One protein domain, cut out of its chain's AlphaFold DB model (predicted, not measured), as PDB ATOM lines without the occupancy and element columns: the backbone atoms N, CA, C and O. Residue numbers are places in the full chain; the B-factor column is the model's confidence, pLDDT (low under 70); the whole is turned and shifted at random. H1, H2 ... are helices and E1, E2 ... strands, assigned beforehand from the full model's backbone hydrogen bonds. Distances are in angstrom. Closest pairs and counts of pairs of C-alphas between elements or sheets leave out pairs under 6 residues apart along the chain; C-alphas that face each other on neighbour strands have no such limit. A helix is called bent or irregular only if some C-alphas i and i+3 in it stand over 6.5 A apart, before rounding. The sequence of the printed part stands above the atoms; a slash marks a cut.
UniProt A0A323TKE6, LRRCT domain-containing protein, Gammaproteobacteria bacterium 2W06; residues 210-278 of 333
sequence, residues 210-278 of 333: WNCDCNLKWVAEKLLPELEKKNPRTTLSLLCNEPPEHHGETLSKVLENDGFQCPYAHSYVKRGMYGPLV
ATOM      1  N   TRP A 210     -12.190 -27.492 -13.069       97.88
ATOM      2  CA  TRP A 210     -13.111 -27.983 -14.088       97.88
ATOM      3  C   TRP A 210     -13.083 -27.161 -15.383       97.88
ATOM      4  O   TRP A 210     -13.226 -25.940 -15.366       97.88
ATOM      5  N   ASN A 211     -12.940 -27.837 -16.520       97.50
ATOM      6  CA  ASN A 211     -13.129 -27.259 -17.843       97.50
ATOM      7  C   ASN A 211     -14.590 -27.442 -18.265       97.50
ATOM      8  O   ASN A 211     -15.020 -28.549 -18.588       97.50
ATOM      9  N   CYS A 212     -15.357 -26.359 -18.248       96.81
ATOM     10  CA  CYS A 212     -16.784 -26.320 -18.539       96.81
ATOM     11  C   CYS A 212     -17.073 -26.341 -20.044       96.81
ATOM     12  O   CYS A 212     -17.707 -25.449 -20.606       96.81
ATOM     13  N   ASP A 213     -16.608 -27.406 -20.690       95.25
ATOM     14  CA  ASP A 213     -16.823 -27.715 -22.095       95.25
ATOM     15  C   ASP A 213     -17.853 -28.846 -22.281       95.25
ATOM     16  O   ASP A 213     -18.438 -29.387 -21.336       95.25
ATOM     17  N   CYS A 214     -18.074 -29.245 -23.531       94.25
ATOM     18  CA  CYS A 214     -19.002 -30.327 -23.847       94.25
ATOM     19  C   CYS A 214     -18.688 -31.663 -23.161       94.25
ATOM     20  O   CYS A 214     -19.605 -32.442 -22.901       94.25
ATOM     21  N   ASN A 215     -17.412 -31.945 -22.880       94.75
ATOM     22  CA  ASN A 215     -17.002 -33.199 -22.255       94.75
ATOM     23  C   ASN A 215     -17.423 -33.246 -20.788       94.75
ATOM     24  O   ASN A 215     -17.690 -34.329 -20.277       94.75
ATOM     25  N   LEU A 216     -17.516 -32.091 -20.122       96.62
ATOM     26  CA  LEU A 216     -17.961 -31.999 -18.733       96.62
ATOM     27  C   LEU A 216     -19.467 -31.726 -18.588       96.62
ATOM     28  O   LEU A 216     -20.021 -31.945 -17.512       96.62
ATOM     29  N   LYS A 217     -20.159 -31.308 -19.657       96.31
ATOM     30  CA  LYS A 217     -21.599 -30.979 -19.634       96.31
ATOM     31  C   LYS A 217     -22.464 -32.031 -18.925       96.31
ATOM     32  O   LYS A 217     -23.366 -31.674 -18.169       96.31
ATOM     33  N   TRP A 218     -22.185 -33.322 -19.127       96.25
ATOM     34  CA  TRP A 218     -22.952 -34.413 -18.509       96.25
ATOM     35  C   TRP A 218     -22.891 -34.400 -16.972       96.25
ATOM     36  O   TRP A 218     -23.844 -34.838 -16.329       96.25
ATOM     37  N   VAL A 219     -21.804 -33.889 -16.375       96.50
ATOM     38  CA  VAL A 219     -21.677 -33.756 -14.919       96.50
ATOM     39  C   VAL A 219     -22.740 -32.794 -14.403       96.50
ATOM     40  O   VAL A 219     -23.468 -33.130 -13.473       96.50
ATOM     41  N   ALA A 220     -22.886 -31.638 -15.052       95.62
ATOM     42  CA  ALA A 220     -23.906 -30.657 -14.701       95.62
ATOM     43  C   ALA A 220     -25.326 -31.164 -15.002       95.62
ATOM     44  O   ALA A 220     -26.230 -31.002 -14.192       95.62
ATOM     45  N   GLU A 221     -25.523 -31.786 -16.169       95.31
ATOM     46  CA  GLU A 221     -26.847 -32.170 -16.677       95.31
ATOM     47  C   GLU A 221     -27.420 -33.430 -16.013       95.31
ATOM     48  O   GLU A 221     -28.636 -33.552 -15.868       95.31
ATOM     49  N   LYS A 222     -26.562 -34.381 -15.627       95.69
ATOM     50  CA  LYS A 222     -26.979 -35.703 -15.137       95.69
ATOM     51  C   LYS A 222     -26.465 -36.005 -13.736       95.69
ATOM     52  O   LYS A 222     -27.244 -36.435 -12.892       95.69
ATOM     53  N   LEU A 223     -25.166 -35.815 -13.485       95.06
ATOM     54  CA  LEU A 223     -24.553 -36.266 -12.233       95.06
ATOM     55  C   LEU A 223     -24.967 -35.403 -11.041       95.06
ATOM     56  O   LEU A 223     -25.444 -35.949 -10.052       95.06
ATOM     57  N   LEU A 224     -24.819 -34.078 -11.133       93.44
ATOM     58  CA  LEU A 224     -25.146 -33.162 -10.037       93.44
ATOM     59  C   LEU A 224     -26.593 -33.329  -9.536       93.44
ATOM     60  O   LEU A 224     -26.755 -33.548  -8.333       93.44
ATOM     61  N   PRO A 225     -27.630 -33.358 -10.402       92.44
ATOM     62  CA  PRO A 225     -29.001 -33.607  -9.953       92.44
ATOM     63  C   PRO A 225     -29.183 -34.951  -9.233       92.44
ATOM     64  O   PRO A 225     -29.918 -35.039  -8.247       92.44
ATOM     65  N   GLU A 226     -28.514 -36.013  -9.696       92.94
ATOM     66  CA  GLU A 226     -28.583 -37.323  -9.037       92.94
ATOM     67  C   GLU A 226     -27.870 -37.322  -7.675       92.94
ATOM     68  O   GLU A 226     -28.373 -37.929  -6.726       92.94
ATOM     69  N   LEU A 227     -26.750 -36.607  -7.531       90.50
ATOM     70  CA  LEU A 227     -26.055 -36.463  -6.247       90.50
ATOM     71  C   LEU A 227     -26.877 -35.657  -5.236       90.50
ATOM     72  O   LEU A 227     -27.000 -36.078  -4.085       90.50
ATOM     73  N   GLU A 228     -27.495 -34.555  -5.662       89.25
ATOM     74  CA  GLU A 228     -28.391 -33.746  -4.825       89.25
ATOM     75  C   GLU A 228     -29.610 -34.550  -4.357       89.25
ATOM     76  O   GLU A 228     -30.010 -34.482  -3.193       89.25
ATOM     77  N   LYS A 229     -30.182 -35.373  -5.244       91.06
ATOM     78  CA  LYS A 229     -31.297 -36.265  -4.911       91.06
ATOM     79  C   LYS A 229     -30.905 -37.328  -3.886       91.06
ATOM     80  O   LYS A 229     -31.701 -37.627  -2.994       91.06
ATOM     81  N   LYS A 230     -29.709 -37.915  -4.011       89.88
ATOM     82  CA  LYS A 230     -29.199 -38.913  -3.058       89.88
ATOM     83  C   LYS A 230     -28.840 -38.286  -1.712       89.88
ATOM     84  O   LYS A 230     -29.153 -38.870  -0.679       89.88
ATOM     85  N   ASN A 231     -28.238 -37.096  -1.719       85.38
ATOM     86  CA  ASN A 231     -27.770 -36.401  -0.522       85.38
ATOM     87  C   ASN A 231     -28.179 -34.912  -0.521       85.38
ATOM     88  O   ASN A 231     -27.340 -34.045  -0.757       85.38
ATOM     89  N   PRO A 232     -29.426 -34.573  -0.131       77.31
ATOM     90  CA  PRO A 232     -29.945 -33.196  -0.192       77.31
ATOM     91  C   PRO A 232     -29.235 -32.179   0.716       77.31
ATOM     92  O   PRO A 232     -29.507 -30.985   0.648       77.31
ATOM     93  N   ARG A 233     -28.378 -32.649   1.631       72.69
ATOM     94  CA  ARG A 233     -27.582 -31.803   2.535       72.69
ATOM     95  C   ARG A 233     -26.205 -31.456   1.970       72.69
ATOM     96  O   ARG A 233     -25.540 -30.593   2.534       72.69
ATOM     97  N   THR A 234     -25.776 -32.123   0.902       68.38
ATOM     98  CA  THR A 234     -24.487 -31.869   0.262       68.38
ATOM     99  C   THR A 234     -24.684 -30.783  -0.785       68.38
ATOM    100  O   THR A 234     -25.287 -31.017  -1.827       68.38
ATOM    101  N   THR A 235     -24.200 -29.574  -0.508       65.69
ATOM    102  CA  THR A 235     -24.182 -28.493  -1.497       65.69
ATOM    103  C   THR A 235     -22.898 -28.603  -2.312       65.69
ATOM    104  O   THR A 235     -21.872 -28.060  -1.922       65.69
ATOM    105  N   LEU A 236     -22.949 -29.332  -3.428       76.56
ATOM    106  CA  LEU A 236     -21.841 -29.413  -4.379       76.56
ATOM    107  C   LEU A 236     -21.810 -28.133  -5.220       76.56
ATOM    108  O   LEU A 236     -22.606 -27.965  -6.141       76.56
ATOM    109  N   SER A 237     -20.891 -27.217  -4.913       84.44
ATOM    110  CA  SER A 237     -20.657 -26.035  -5.749       84.44
ATOM    111  C   SER A 237     -19.430 -26.262  -6.625       84.44
ATOM    112  O   SER A 237     -18.309 -25.927  -6.255       84.44
ATOM    113  N   LEU A 238     -19.638 -26.883  -7.787       94.56
ATOM    114  CA  LEU A 238     -18.563 -27.083  -8.756       94.56
ATOM    115  C   LEU A 238     -18.380 -25.809  -9.576       94.56
ATOM    116  O   LEU A 238     -19.316 -25.376 -10.253       94.56
ATOM    117  N   LEU A 239     -17.187 -25.225  -9.505       96.88
ATOM    118  CA  LEU A 239     -16.822 -23.998 -10.209       96.88
ATOM    119  C   LEU A 239     -16.011 -24.314 -11.463       96.88
ATOM    120  O   LEU A 239     -15.118 -25.160 -11.439       96.88
ATOM    121  N   CYS A 240     -16.294 -23.598 -12.541       97.75
ATOM    122  CA  CYS A 240     -15.511 -23.638 -13.763       97.75
ATOM    123  C   CYS A 240     -14.174 -22.920 -13.559       97.75
ATOM    124  O   CYS A 240     -14.122 -21.790 -13.073       97.75
ATOM    125  N   ASN A 241     -13.084 -23.556 -13.972       97.94
ATOM    126  CA  ASN A 241     -11.778 -22.926 -14.123       97.94
ATOM    127  C   ASN A 241     -11.537 -22.485 -15.572       97.94
ATOM    128  O   ASN A 241     -10.985 -21.411 -15.795       97.94
ATOM    129  N   GLU A 242     -11.967 -23.301 -16.531       96.19
ATOM    130  CA  GLU A 242     -11.943 -23.018 -17.969       96.19
ATOM    131  C   GLU A 242     -13.363 -23.173 -18.550       96.19
ATOM    132  O   GLU A 242     -14.184 -23.875 -17.950       96.19
ATOM    133  N   PRO A 243     -13.673 -22.563 -19.704       96.31
ATOM    134  CA  PRO A 243     -12.869 -21.541 -20.374       96.31
ATOM    135  C   PRO A 243     -12.955 -20.181 -19.632       96.31
ATOM    136  O   PRO A 243     -13.762 -20.046 -18.703       96.31
ATOM    137  N   PRO A 244     -12.149 -19.159 -19.990       96.38
ATOM    138  CA  PRO A 244     -12.079 -17.893 -19.250       96.38
ATOM    139  C   PRO A 244     -13.413 -17.145 -19.142       96.38
ATOM    140  O   PRO A 244     -13.626 -16.411 -18.179       96.38
ATOM    141  N   GLU A 245     -14.320 -17.332 -20.104       95.44
ATOM    142  CA  GLU A 245     -15.646 -16.706 -20.119       95.44
ATOM    143  C   GLU A 245     -16.535 -17.180 -18.963       95.44
ATOM    144  O   GLU A 245     -17.387 -16.423 -18.501       95.44
ATOM    145  N   HIS A 246     -16.319 -18.409 -18.488       96.31
ATOM    146  CA  HIS A 246     -17.084 -19.029 -17.407       96.31
ATOM    147  C   HIS A 246     -16.279 -19.166 -16.114       96.31
ATOM    148  O   HIS A 246     -16.746 -19.789 -15.165       96.31
ATOM    149  N   HIS A 247     -15.078 -18.591 -16.038       97.00
ATOM    150  CA  HIS A 247     -14.218 -18.730 -14.868       97.00
ATOM    151  C   HIS A 247     -14.918 -18.274 -13.574       97.00
ATOM    152  O   HIS A 247     -15.408 -17.149 -13.469       97.00
ATOM    153  N   GLY A 248     -14.951 -19.154 -12.571       96.31
ATOM    154  CA  GLY A 248     -15.615 -18.930 -11.286       96.31
ATOM    155  C   GLY A 248     -17.144 -19.056 -11.314       96.31
ATOM    156  O   GLY A 248     -17.778 -18.900 -10.270       96.31
ATOM    157  N   GLU A 249     -17.758 -19.339 -12.464       96.19
ATOM    158  CA  GLU A 249     -19.183 -19.667 -12.544       96.19
ATOM    159  C   GLU A 249     -19.438 -21.114 -12.112       96.19
ATOM    160  O   GLU A 249     -18.589 -21.987 -12.283       96.19
ATOM    161  N   THR A 250     -20.617 -21.391 -11.554       95.88
ATOM    162  CA  THR A 250     -20.995 -22.767 -11.222       95.88
ATOM    163  C   THR A 250     -21.379 -23.541 -12.479       95.88
ATOM    164  O   THR A 250     -22.010 -22.991 -13.385       95.88
ATOM    165  N   LEU A 251     -21.096 -24.845 -12.501       95.50
ATOM    166  CA  LEU A 251     -21.509 -25.737 -13.590       95.50
ATOM    167  C   LEU A 251     -23.019 -25.637 -13.884       95.50
ATOM    168  O   LEU A 251     -23.415 -25.591 -15.048       95.50
ATOM    169  N   SER A 252     -23.859 -25.545 -12.847       93.81
ATOM    170  CA  SER A 252     -25.315 -25.395 -12.994       93.81
ATOM    171  C   SER A 252     -25.699 -24.077 -13.674       93.81
ATOM    172  O   SER A 252     -26.547 -24.076 -14.561       93.81
ATOM    173  N   LYS A 253     -25.031 -22.962 -13.338       94.94
ATOM    174  CA  LYS A 253     -25.271 -21.661 -13.984       94.94
ATOM    175  C   LYS A 253     -24.870 -21.682 -15.459       94.94
ATOM    176  O   LYS A 253     -25.573 -21.118 -16.296       94.94
ATOM    177  N   VAL A 254     -23.747 -22.322 -15.789       96.00
ATOM    178  CA  VAL A 254     -23.316 -22.479 -17.188       96.00
ATOM    179  C   VAL A 254     -24.314 -23.344 -17.959       96.00
ATOM    180  O   VAL A 254     -24.645 -23.019 -19.100       96.00
ATOM    181  N   LEU A 255     -24.858 -24.395 -17.333       95.31
ATOM    182  CA  LEU A 255     -25.884 -25.248 -17.937       95.31
ATOM    183  C   LEU A 255     -27.178 -24.479 -18.231       95.31
ATOM    184  O   LEU A 255     -27.697 -24.582 -19.337       95.31
ATOM    185  N   GLU A 256     -27.676 -23.695 -17.273       94.81
ATOM    186  CA  GLU A 256     -28.913 -22.907 -17.410       94.81
ATOM    187  C   GLU A 256     -28.856 -21.879 -18.548       94.81
ATOM    188  O   GLU A 256     -29.882 -21.569 -19.152       94.81
ATOM    189  N   ASN A 257     -27.663 -21.363 -18.853       93.94
ATOM    190  CA  ASN A 257     -27.446 -20.372 -19.907       93.94
ATOM    191  C   ASN A 257     -27.028 -20.987 -21.253       93.94
ATOM    192  O   ASN A 257     -26.590 -20.250 -22.136       93.94
ATOM    193  N   ASP A 258     -27.110 -22.315 -21.407       90.12
ATOM    194  CA  ASP A 258     -26.605 -23.043 -22.580       90.12
ATOM    195  C   ASP A 258     -25.125 -22.710 -22.905       90.12
ATOM    196  O   ASP A 258     -24.702 -22.728 -24.062       90.12
ATOM    197  N   GLY A 259     -24.316 -22.409 -21.879       90.44
ATOM    198  CA  GLY A 259     -22.929 -21.941 -22.020       90.44
ATOM    199  C   GLY A 259     -21.920 -23.030 -22.404       90.44
ATOM    200  O   GLY A 259     -20.819 -22.734 -22.864       90.44
ATOM    201  N   PHE A 260     -22.294 -24.306 -22.279       93.19
ATOM    202  CA  PHE A 260     -21.446 -25.423 -22.697       93.19
ATOM    203  C   PHE A 260     -21.326 -25.484 -24.227       93.19
ATOM    204  O   PHE A 260     -22.241 -25.928 -24.927       93.19
ATOM    205  N   GLN A 261     -20.162 -25.094 -24.751       87.19
ATOM    206  CA  GLN A 261     -19.868 -25.138 -26.184       87.19
ATOM    207  C   GLN A 261     -19.647 -26.578 -26.655       87.19
ATOM    208  O   GLN A 261     -18.545 -27.127 -26.602       87.19
ATOM    209  N   CYS A 262     -20.714 -27.203 -27.136       86.50
ATOM    210  CA  CYS A 262     -20.635 -28.497 -27.789       86.50
ATOM    211  C   CYS A 262     -20.335 -28.340 -29.276       86.50
ATOM    212  O   CYS A 262     -21.043 -27.582 -29.948       86.50
ATOM    213  N   PRO A 263     -19.354 -29.090 -29.832       81.25
ATOM    214  CA  PRO A 263     -19.338 -29.319 -31.266       81.25
ATOM    215  C   PRO A 263     -20.746 -29.748 -31.645       81.25
ATOM    216  O   PRO A 263     -21.355 -30.527 -30.906       81.25
ATOM    217  N   TYR A 264     -21.276 -29.232 -32.753       59.53
ATOM    218  CA  TYR A 264     -22.508 -29.753 -33.321       59.53
ATOM    219  C   TYR A 264     -22.279 -31.238 -33.610       59.53
ATOM    220  O   TYR A 264     -21.888 -31.632 -34.707       59.53
ATOM    221  N   ALA A 265     -22.528 -32.086 -32.614       50.94
ATOM    222  CA  ALA A 265     -22.938 -33.434 -32.857       50.94
ATOM    223  C   ALA A 265     -24.120 -33.237 -33.791       50.94
ATOM    224  O   ALA A 265     -25.095 -32.567 -33.441       50.94
ATOM    225  N   HIS A 266     -24.003 -33.747 -35.013       45.31
ATOM    226  CA  HIS A 266     -25.175 -34.105 -35.774       45.31
ATOM    227  C   HIS A 266     -25.971 -35.036 -34.867       45.31
ATOM    228  O   HIS A 266     -25.814 -36.255 -34.875       45.31
ATOM    229  N   SER A 267     -26.821 -34.436 -34.039       40.00
ATOM    230  CA  SER A 267     -27.987 -35.067 -33.509       40.00
ATOM    231  C   SER A 267     -28.668 -35.582 -34.762       40.00
ATOM    232  O   SER A 267     -29.271 -34.820 -35.523       40.00
ATOM    233  N   TYR A 268     -28.552 -36.884 -34.997       42.94
ATOM    234  CA  TYR A 268     -29.641 -37.643 -35.567       42.94
ATOM    235  C   TYR A 268     -30.819 -37.415 -34.627       42.94
ATOM    236  O   TYR A 268     -31.187 -38.257 -33.811       42.94
ATOM    237  N   VAL A 269     -31.413 -36.227 -34.719       41.09
ATOM    238  CA  VAL A 269     -32.773 -36.042 -34.309       41.09
ATOM    239  C   VAL A 269     -33.485 -37.066 -35.173       41.09
ATOM    240  O   VAL A 269     -33.575 -36.917 -36.392       41.09
ATOM    241  N   LYS A 270     -34.005 -38.124 -34.554       40.12
ATOM    242  CA  LYS A 270     -35.162 -38.843 -35.085       40.12
ATOM    243  C   LYS A 270     -36.356 -37.868 -35.112       40.12
ATOM    244  O   LYS A 270     -37.408 -38.138 -34.552       40.12
ATOM    245  N   ARG A 271     -36.209 -36.700 -35.747       44.34
ATOM    246  CA  ARG A 271     -37.298 -35.831 -36.175       44.34
ATOM    247  C   ARG A 271     -37.595 -36.267 -37.591       44.34
ATOM    248  O   ARG A 271     -36.985 -35.808 -38.544       44.34
ATOM    249  N   GLY A 272     -38.509 -37.225 -37.679       48.50
ATOM    250  CA  GLY A 272     -39.297 -37.467 -38.874       48.50
ATOM    251  C   GLY A 272     -38.497 -37.626 -40.162       48.50
ATOM    252  O   GLY A 272     -38.613 -36.798 -41.060       48.50
ATOM    253  N   MET A 273     -37.886 -38.799 -40.349       48.09
ATOM    254  CA  MET A 273     -37.609 -39.334 -41.694       48.09
ATOM    255  C   MET A 273     -38.901 -39.503 -42.531       48.09
ATOM    256  O   MET A 273     -38.861 -39.916 -43.678       48.09
ATOM    257  N   TYR A 274     -40.064 -39.168 -41.970       57.00
ATOM    258  CA  TYR A 274     -41.346 -39.119 -42.650       57.00
ATOM    259  C   TYR A 274     -41.727 -37.715 -43.137       57.00
ATOM    260  O   TYR A 274     -42.665 -37.616 -43.904       57.00
ATOM    261  N   GLY A 275     -41.041 -36.627 -42.767       61.97
ATOM    262  CA  GLY A 275     -41.465 -35.269 -43.159       61.97
ATOM    263  C   GLY A 275     -41.513 -35.064 -44.684       61.97
ATOM    264  O   GLY A 275     -42.590 -34.827 -45.233       61.97
ATOM    265  N   PRO A 276     -40.384 -35.232 -45.399       64.00
ATOM    266  CA  PRO A 276     -40.349 -35.093 -46.856       64.00
ATOM    267  C   PRO A 276     -41.123 -36.202 -47.591       64.00
ATOM    268  O   PRO A 276     -41.733 -35.943 -48.624       64.00
ATOM    269  N   LEU A 277     -41.133 -37.428 -47.046       64.19
ATOM    270  CA  LEU A 277     -41.826 -38.587 -47.631       64.19
ATOM    271  C   LEU A 277     -43.357 -38.527 -47.463       64.19
ATOM    272  O   LEU A 277     -44.101 -38.971 -48.335       64.19
ATOM    273  N   VAL A 278     -43.858 -37.955 -46.370       70.69
ATOM    274  CA  VAL A 278     -45.298 -37.735 -46.160       70.69
ATOM    275  C   VAL A 278     -45.770 -36.546 -46.991       70.69
ATOM    276  O   VAL A 278     -46.816 -36.626 -47.626       70.69
TER     277      VAL A 278
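This is residues 210 to 278 of the 333 residues of the protein "LRRCT domain-containing protein" of Gammaproteobacteria bacterium 2W06 (UniProt A0A323TKE6). With little regular structure, this is a small compact body, where H2 packs on residues 217 to 221 of the longest helix, H1, and a long tail, residues 264 to 278, that sticks out and ends in H3. The 69 printed residues include H1, E1, H2 and H3 in that order, mostly helix, with 27 residues in named elements. The whole is only just loose, close to extended, with radius of gyration of the C-alphas 16.0 A and spans of 51 by 31 by 17 A.

H1, residues 217 to 230, touches H2, residues 251 to 256, with residues 217 to 221 alone; their closest C-alphas, of Ala 220 and Leu 251, are 5.6 A apart. Their lines are about perpendicular, at 74 degrees. E1, residues 240 to 242, pairs with no named strand, but residues 210 to 211 pair with it, parallel. H3, residues 275 to 278, is apart from H1, E1 and H2. Every O i to N i+4 pair is within hydrogen-bond range in H2, 8 of 10 in H1; H3 is too short for one.

H1 is 19.9 A long from C-alpha 217 at (-21.599, -30.979, -19.634), and only just irregular: C-alphas 221 and 224 are 6.9 A apart. E1 measures 5.6 A, H2 8.8 A and H3 5.5 A, ending at C-alpha 278, (-45.298, -37.735, -46.160).

The farthest C-alphas, of Arg 233 and Leu 277, are 52.6 A apart. The printed part has no cut. The link from H2 to H3 is long. Residues 234 to 235 and 264 to 277 have pLDDT under 70.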